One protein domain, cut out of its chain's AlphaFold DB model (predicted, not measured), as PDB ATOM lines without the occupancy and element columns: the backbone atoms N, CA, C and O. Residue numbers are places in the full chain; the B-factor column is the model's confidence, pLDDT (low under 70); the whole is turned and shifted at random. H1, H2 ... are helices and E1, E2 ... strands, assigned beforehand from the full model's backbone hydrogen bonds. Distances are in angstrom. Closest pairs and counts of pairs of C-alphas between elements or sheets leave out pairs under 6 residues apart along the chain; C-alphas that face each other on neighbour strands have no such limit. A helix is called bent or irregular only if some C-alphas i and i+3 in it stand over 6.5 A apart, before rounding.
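This is residues 425 to 479 of the 772 residues of the protein "Serine/threonine protein kinase" of Sphingomonas sp. NFR15 (UniProt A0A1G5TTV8). A narrow, twisted three-stranded sheet has one helix, H1, packed on one face, mostly over the edge strand E3, making two layers, a sheet and a helix. E1 and E2 form a hairpin, and the chain then passes through H1 to E3 beside E2. The 55 printed residues include one named helix and three named strands, along the chain E1, E2, H1, E3; the mixed sheet has the order E1, E2, E3, and the class is mixed, helices and strands. The whole is compact, with a radius of gyration of the C-alphas of 10.4 A, yet elongated, spanning 32 by 21 by 14 A.

E2, residues 439 to 446, is 18.8 A long and bends by 65 degrees at residue 443. E3, residues 469 to 477, is 20.7 A long, bends by 59 degrees at residue 474 and ends at C-alpha 477 (31.176, 11.720, 42.512). E1, residues 427 to 430, begins at C-alpha 427 (40.261, 10.677, 40.237) and measures 9.5 A. H1, residues 449 to 462, measures 20.1 A and is only just irregular: C-alphas 450 and 453 are 6.6 A apart.

The sheet is twisted, with C-alphas up to 4.3 A off its best plane. E2 and E3 are parallel at 21 degrees, with N 440 and O 469 2.8 A apart. E1 and E2 are antiparallel at 145 degrees, with N 428 and O 445 2.8 A apart. H1 is on the sheet; its closest C-alphas to E3 are those of Ala 453 and Ser 472, 5.3 A apart. E2, H1 and E3 form a strand-helix-strand unit, two parallel neighbour strands with a helix between, with a right-handed crossover. In H1, 8 of 10 O i to N i+4 pairs are within hydrogen-bond range.

The C-alphas farthest apart, those of Gly 437 and Pro 479, are 32.4 A apart. The printed part has no cut. The link E2 to H1 is tight; E1 to E2 and H1 to E3 are short. Mean pLDDT of the printed part is 86.2; residue 433 is under 70.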
ATOM      1  N   PRO A 425      44.410  14.554  40.190       85.25
ATOM      2  CA  PRO A 425      44.270  14.347  41.633       85.25
ATOM      3  C   PRO A 425      42.878  13.828  42.022       85.25
ATOM      4  O   PRO A 425      41.875  14.280  41.483       85.25
ATOM      5  N   CYS A 426      42.832  12.891  42.979       89.12
ATOM      6  CA  CYS A 426      41.618  12.210  43.459       89.12
ATOM      7  C   CYS A 426      40.603  11.869  42.348       89.12
ATOM      8  O   CYS A 426      39.423  12.231  42.391       89.12
ATOM      9  N   SER A 427      41.091  11.166  41.326       89.94
ATOM     10  CA  SER A 427      40.261  10.677  40.237       89.94
ATOM     11  C   SER A 427      40.655   9.256  39.840       89.94
ATOM     12  O   SER A 427      41.831   8.885  39.814       89.94
ATOM     13  N   TRP A 428      39.648   8.461  39.500       88.56
ATOM     14  CA  TRP A 428      39.821   7.208  38.785       88.56
ATOM     15  C   TRP A 428      38.972   7.270  37.528       88.56
ATOM     16  O   TRP A 428      37.815   6.853  37.526       88.56
ATOM     17  N   VAL A 429      39.548   7.833  36.470       87.88
ATOM     18  CA  VAL A 429      38.877   8.007  35.180       87.88
ATOM     19  C   VAL A 429      39.676   7.448  34.011       87.88
ATOM     20  O   VAL A 429      40.897   7.277  34.098       87.88
ATOM     21  N   SER A 430      38.950   7.164  32.934       83.94
ATOM     22  CA  SER A 430      39.415   6.677  31.632       83.94
ATOM     23  C   SER A 430      38.608   7.325  30.509       83.94
ATOM     24  O   SER A 430      37.498   7.795  30.742       83.94
ATOM     25  N   ALA A 431      39.141   7.298  29.289       81.25
ATOM     26  CA  ALA A 431      38.451   7.749  28.080       81.25
ATOM     27  C   ALA A 431      38.378   6.601  27.050       81.25
ATOM     28  O   ALA A 431      39.190   6.554  26.120       81.25
ATOM     29  N   PRO A 432      37.474   5.621  27.243       71.19
ATOM     30  CA  PRO A 432      37.382   4.457  26.366       71.19
ATOM     31  C   PRO A 432      37.018   4.867  24.932       71.19
ATOM     32  O   PRO A 432      36.212   5.771  24.718       71.19
ATOM     33  N   ASN A 433      37.583   4.168  23.944       67.44
ATOM     34  CA  ASN A 433      37.344   4.371  22.505       67.44
ATOM     35  C   ASN A 433      37.730   5.752  21.919       67.44
ATOM     36  O   ASN A 433      37.374   6.037  20.774       67.44
ATOM     37  N   PHE A 434      38.471   6.599  22.645       73.12
ATOM     38  CA  PHE A 434      38.904   7.911  22.144       73.12
ATOM     39  C   PHE A 434      39.779   7.831  20.878       73.12
ATOM     40  O   PHE A 434      40.651   6.967  20.752       73.12
ATOM     41  N   ARG A 435      39.615   8.808  19.975       74.81
ATOM     42  CA  ARG A 435      40.492   9.049  18.819       74.81
ATOM     43  C   ARG A 435      40.874  10.529  18.749       74.81
ATOM     44  O   ARG A 435      40.101  11.401  19.134       74.81
ATOM     45  N   ALA A 436      42.069  10.828  18.243       75.06
ATOM     46  CA  ALA A 436      42.536  12.209  18.121       75.06
ATOM     47  C   ALA A 436      41.599  13.037  17.220       75.06
ATOM     48  O   ALA A 436      41.324  12.641  16.090       75.06
ATOM     49  N   GLY A 437      41.138  14.188  17.719       75.38
ATOM     50  CA  GLY A 437      40.118  15.022  17.073       75.38
ATOM     51  C   GLY A 437      38.681  14.798  17.566       75.38
ATOM     52  O   GLY A 437      37.868  15.702  17.402       75.38
ATOM     53  N   ASP A 438      38.370  13.678  18.225       84.81
ATOM     54  CA  ASP A 438      37.024  13.411  18.757       84.81
ATOM     55  C   ASP A 438      36.784  14.084  20.127       84.81
ATOM     56  O   ASP A 438      37.657  14.739  20.714       84.81
ATOM     57  N   VAL A 439      35.564  13.930  20.654       85.00
ATOM     58  CA  VAL A 439      35.207  14.304  22.030       85.00
ATOM     59  C   VAL A 439      35.793  13.283  23.010       85.00
ATOM     60  O   VAL A 439      35.505  12.091  22.926       85.00
ATOM     61  N   ALA A 440      36.573  13.755  23.978       86.62
ATOM     62  CA  ALA A 440      37.085  12.949  25.080       86.62
ATOM     63  C   ALA A 440      36.000  12.744  26.152       86.62
ATOM     64  O   ALA A 440      35.923  13.506  27.113       86.62
ATOM     65  N   VAL A 441      35.153  11.726  25.979       87.94
ATOM     66  CA  VAL A 441      34.167  11.324  26.997       87.94
ATOM     67  C   VAL A 441      34.875  10.558  28.114       87.94
ATOM     68  O   VAL A 441      35.472   9.510  27.871       87.94
ATOM     69  N   LEU A 442      34.819  11.089  29.334       88.56
ATOM     70  CA  LEU A 442      35.423  10.493  30.521       88.56
ATOM     71  C   LEU A 442      34.410   9.622  31.270       88.56
ATOM     72  O   LEU A 442      33.278  10.035  31.515       88.56
ATOM     73  N   THR A 443      34.849   8.440  31.695       86.38
ATOM     74  CA  THR A 443      34.093   7.508  32.545       86.38
ATOM     75  C   THR A 443      34.887   7.183  33.808       86.38
ATOM     76  O   THR A 443      36.119   7.194  33.786       86.38
ATOM     77  N   GLY A 444      34.195   6.897  34.915       87.50
ATOM     78  CA  GLY A 444      34.805   6.574  36.213       87.50
ATOM     79  C   GLY A 444      34.295   7.483  37.332       87.50
ATOM     80  O   GLY A 444      33.108   7.808  37.350       87.50
ATOM     81  N   ALA A 445      35.165   7.909  38.253       90.94
ATOM     82  CA  ALA A 445      34.805   8.835  39.333       90.94
ATOM     83  C   ALA A 445      35.888   9.879  39.664       90.94
ATOM     84  O   ALA A 445      37.079   9.655  39.441       90.94
ATOM     85  N   SER A 446      35.467  11.007  40.240       92.38
ATOM     86  CA  SER A 446      36.315  12.114  40.717       92.38
ATOM     87  C   SER A 446      35.704  12.741  41.970       92.38
ATOM     88  O   SER A 446      34.478  12.799  42.077       92.38
ATOM     89  N   ALA A 447      36.518  13.244  42.902       90.69
ATOM     90  CA  ALA A 447      36.004  14.053  44.019       90.69
ATOM     91  C   ALA A 447      35.354  15.370  43.546       90.69
ATOM     92  O   ALA A 447      34.442  15.874  44.195       90.69
ATOM     93  N   ASP A 448      35.774  15.883  42.386       90.06
ATOM     94  CA  ASP A 448      35.113  16.983  41.680       90.06
ATOM     95  C   ASP A 448      34.907  16.602  40.200       90.06
ATOM     96  O   ASP A 448      35.822  16.748  39.381       90.06
ATOM     97  N   PRO A 449      33.730  16.063  39.824       89.69
ATOM     98  CA  PRO A 449      33.399  15.772  38.427       89.69
ATOM     99  C   PRO A 449      33.176  17.025  37.565       89.69
ATOM    100  O   PRO A 449      33.262  16.935  36.338       89.69
ATOM    101  N   ALA A 450      32.897  18.186  38.172       86.25
ATOM    102  CA  ALA A 450      32.582  19.424  37.460       86.25
ATOM    103  C   ALA A 450      33.855  20.142  36.986       86.25
ATOM    104  O   ALA A 450      33.942  20.542  35.823       86.25
ATOM    105  N   ALA A 451      34.878  20.242  37.839       88.81
ATOM    106  CA  ALA A 451      36.186  20.766  37.447       88.81
ATOM    107  C   ALA A 451      37.015  19.766  36.620       88.81
ATOM    108  O   ALA A 451      37.923  20.179  35.896       88.81
ATOM    109  N   LEU A 452      36.717  18.460  36.681       91.81
ATOM    110  CA  LEU A 452      37.514  17.438  35.992       91.81
ATOM    111  C   LEU A 452      37.640  17.684  34.480       91.81
ATOM    112  O   LEU A 452      38.729  17.510  33.939       91.81
ATOM    113  N   ALA A 453      36.570  18.095  33.789       90.88
ATOM    114  CA  ALA A 453      36.612  18.280  32.335       90.88
ATOM    115  C   ALA A 453      37.647  19.335  31.901       90.88
ATOM    116  O   ALA A 453      38.363  19.121  30.922       90.88
ATOM    117  N   SER A 454      37.777  20.445  32.638       90.62
ATOM    118  CA  SER A 454      38.766  21.486  32.332       90.62
ATOM    119  C   SER A 454      40.180  21.085  32.762       90.62
ATOM    120  O   SER A 454      41.126  21.333  32.012       90.62
ATOM    121  N   GLN A 455      40.331  20.393  33.898       92.44
ATOM    122  CA  GLN A 455      41.615  19.827  34.338       92.44
ATOM    123  C   GLN A 455      42.162  18.811  33.325       92.44
ATOM    124  O   GLN A 455      43.317  18.904  32.911       92.44
ATOM    125  N   ALA A 456      41.322  17.876  32.875       90.12
ATOM    126  CA  ALA A 456      41.674  16.873  31.880       90.12
ATOM    127  C   ALA A 456      41.964  17.508  30.510       90.12
ATOM    128  O   ALA A 456      42.999  17.206  29.922       90.12
ATOM    129  N   GLN A 457      41.139  18.453  30.035       90.75
ATOM    130  CA  GLN A 457      41.409  19.189  28.791       90.75
ATOM    131  C   GLN A 457      42.770  19.908  28.835       90.75
ATOM    132  O   GLN A 457      43.533  19.829  27.871       90.75
ATOM    133  N   ALA A 458      43.099  20.574  29.947       90.19
ATOM    134  CA  ALA A 458      44.391  21.235  30.128       90.19
ATOM    135  C   ALA A 458      45.553  20.227  30.149       90.19
ATOM    136  O   ALA A 458      46.562  20.436  29.473       90.19
ATOM    137  N   ALA A 459      45.395  19.107  30.862       88.50
ATOM    138  CA  ALA A 459      46.394  18.046  30.925       88.50
ATOM    139  C   ALA A 459      46.632  17.386  29.553       88.50
ATOM    140  O   ALA A 459      47.783  17.140  29.187       88.50
ATOM    141  N   PHE A 460      45.582  17.156  28.756       87.75
ATOM    142  CA  PHE A 460      45.697  16.641  27.389       87.75
ATOM    143  C   PHE A 460      46.478  17.600  26.488       87.75
ATOM    144  O   PHE A 460      47.466  17.184  25.878       87.75
ATOM    145  N   VAL A 461      46.109  18.887  26.473       85.75
ATOM    146  CA  VAL A 461      46.796  19.918  25.676       85.75
ATOM    147  C   VAL A 461      48.271  20.042  26.077       85.75
ATOM    148  O   VAL A 461      49.134  20.080  25.199       85.75
ATOM    149  N   ALA A 462      48.582  20.022  27.378       86.50
ATOM    150  CA  ALA A 462      49.957  20.056  27.885       86.50
ATOM    151  C   ALA A 462      50.799  18.830  27.471       86.50
ATOM    152  O   ALA A 462      52.013  18.943  27.328       86.50
ATOM    153  N   ASN A 463      50.161  17.680  27.233       84.31
ATOM    154  CA  ASN A 463      50.800  16.443  26.768       84.31
ATOM    155  C   ASN A 463      50.690  16.234  25.241       84.31
ATOM    156  O   ASN A 463      50.954  15.142  24.739       84.31
ATOM    157  N   GLY A 464      50.292  17.263  24.480       83.44
ATOM    158  CA  GLY A 464      50.190  17.214  23.016       83.44
ATOM    159  C   GLY A 464      48.982  16.441  22.465       83.44
ATOM    160  O   GLY A 464      48.818  16.361  21.245       83.44
ATOM    161  N   LEU A 465      48.116  15.911  23.332       80.44
ATOM    162  CA  LEU A 465      46.867  15.253  22.956       80.44
ATOM    163  C   LEU A 465      45.813  16.314  22.595       80.44
ATOM    164  O   LEU A 465      45.610  17.283  23.324       80.44
ATOM    165  N   LYS A 466      45.132  16.129  21.457       81.38
ATOM    166  CA  LYS A 466      44.181  17.105  20.892       81.38
ATOM    167  C   LYS A 466      42.760  16.526  20.774       81.38
ATOM    168  O   LYS A 466      42.353  16.158  19.671       81.38
ATOM    169  N   PRO A 467      42.006  16.407  21.881       84.19
ATOM    170  CA  PRO A 467      40.560  16.206  21.829       84.19
ATOM    171  C   PRO A 467      39.855  17.515  21.438       84.19
ATOM    172  O   PRO A 467      40.299  18.596  21.837       84.19
ATOM    173  N   ALA A 468      38.742  17.435  20.703       86.25
ATOM    174  CA  ALA A 468      37.955  18.618  20.329       86.25
ATOM    175  C   ALA A 468      37.321  19.310  21.549       86.25
ATOM    176  O   ALA A 468      37.237  20.535  21.604       86.25
ATOM    177  N   ARG A 469      36.895  18.514  22.534       88.94
ATOM    178  CA  ARG A 469      36.540  18.926  23.901       88.94
ATOM    179  C   ARG A 469      36.614  17.709  24.823       88.94
ATOM    180  O   ARG A 469      36.584  16.580  24.336       88.94
ATOM    181  N   THR A 470      36.623  17.938  26.130       89.88
ATOM    182  CA  THR A 470      36.516  16.891  27.152       89.88
ATOM    183  C   THR A 470      35.154  16.972  27.834       89.88
ATOM    184  O   THR A 470      34.641  18.067  28.059       89.88
ATOM    185  N   ASP A 471      34.558  15.819  28.124       89.19
ATOM    186  CA  ASP A 471      33.203  15.675  28.652       89.19
ATOM    187  C   ASP A 471      33.235  14.763  29.887       89.19
ATOM    188  O   ASP A 471      33.633  13.604  29.789       89.19
ATOM    189  N   SER A 472      32.864  15.288  31.058       91.19
ATOM    190  CA  SER A 472      32.830  14.545  32.328       91.19
ATOM    191  C   SER A 472      31.416  14.158  32.776       91.19
ATOM    192  O   SER A 472      31.239  13.726  33.913       91.19
ATOM    193  N   SER A 473      30.400  14.267  31.911       87.00
ATOM    194  CA  SER A 473      28.999  13.974  32.268       87.00
ATOM    195  C   SER A 473      28.745  12.524  32.716       87.00
ATOM    196  O   SER A 473      27.806  12.273  33.471       87.00
ATOM    197  N   ALA A 474      29.602  11.582  32.309       84.88
ATOM    198  CA  ALA A 474      29.576  10.177  32.727       84.88
ATOM    199  C   ALA A 474      30.530   9.854  33.904       84.88
ATOM    200  O   ALA A 474      30.776   8.680  34.196       84.88
ATOM    201  N   VAL A 475      31.066  10.871  34.591       89.75
ATOM    202  CA  VAL A 475      31.930  10.712  35.772       89.75
ATOM    203  C   VAL A 475      31.116  10.868  37.054       89.75
ATOM    204  O   VAL A 475      30.426  11.863  37.270       89.75
ATOM    205  N   LEU A 476      31.217   9.876  37.935       90.94
ATOM    206  CA  LEU A 476      30.521   9.844  39.218       90.94
ATOM    207  C   LEU A 476      31.257  10.650  40.306       90.94
ATOM    208  O   LEU A 476      32.484  10.772  40.263       90.94
ATOM    209  N   PRO A 477      30.540  11.156  41.327       88.62
ATOM    210  CA  PRO A 477      31.176  11.720  42.512       88.62
ATOM    211  C   PRO A 477      31.895  10.625  43.314       88.62
ATOM    212  O   PRO A 477      31.304   9.598  43.645       88.62
ATOM    213  N   MET A 478      33.158  10.862  43.658       90.38
ATOM    214  CA  MET A 478      33.936  10.042  44.587       90.38
ATOM    215  C   MET A 478      33.833  10.637  46.005       90.38
ATOM    216  O   MET A 478      33.985  11.851  46.152       90.38
ATOM    217  N   PRO A 479      33.598   9.838  47.063       83.75
ATOM    218  CA  PRO A 479      33.682  10.337  48.434       83.75
ATOM    219  C   PRO A 479      35.145  10.693  48.771       83.75
ATOM    220  O   PRO A 479      36.043   9.988  48.307       83.75
TER     221      PRO A 479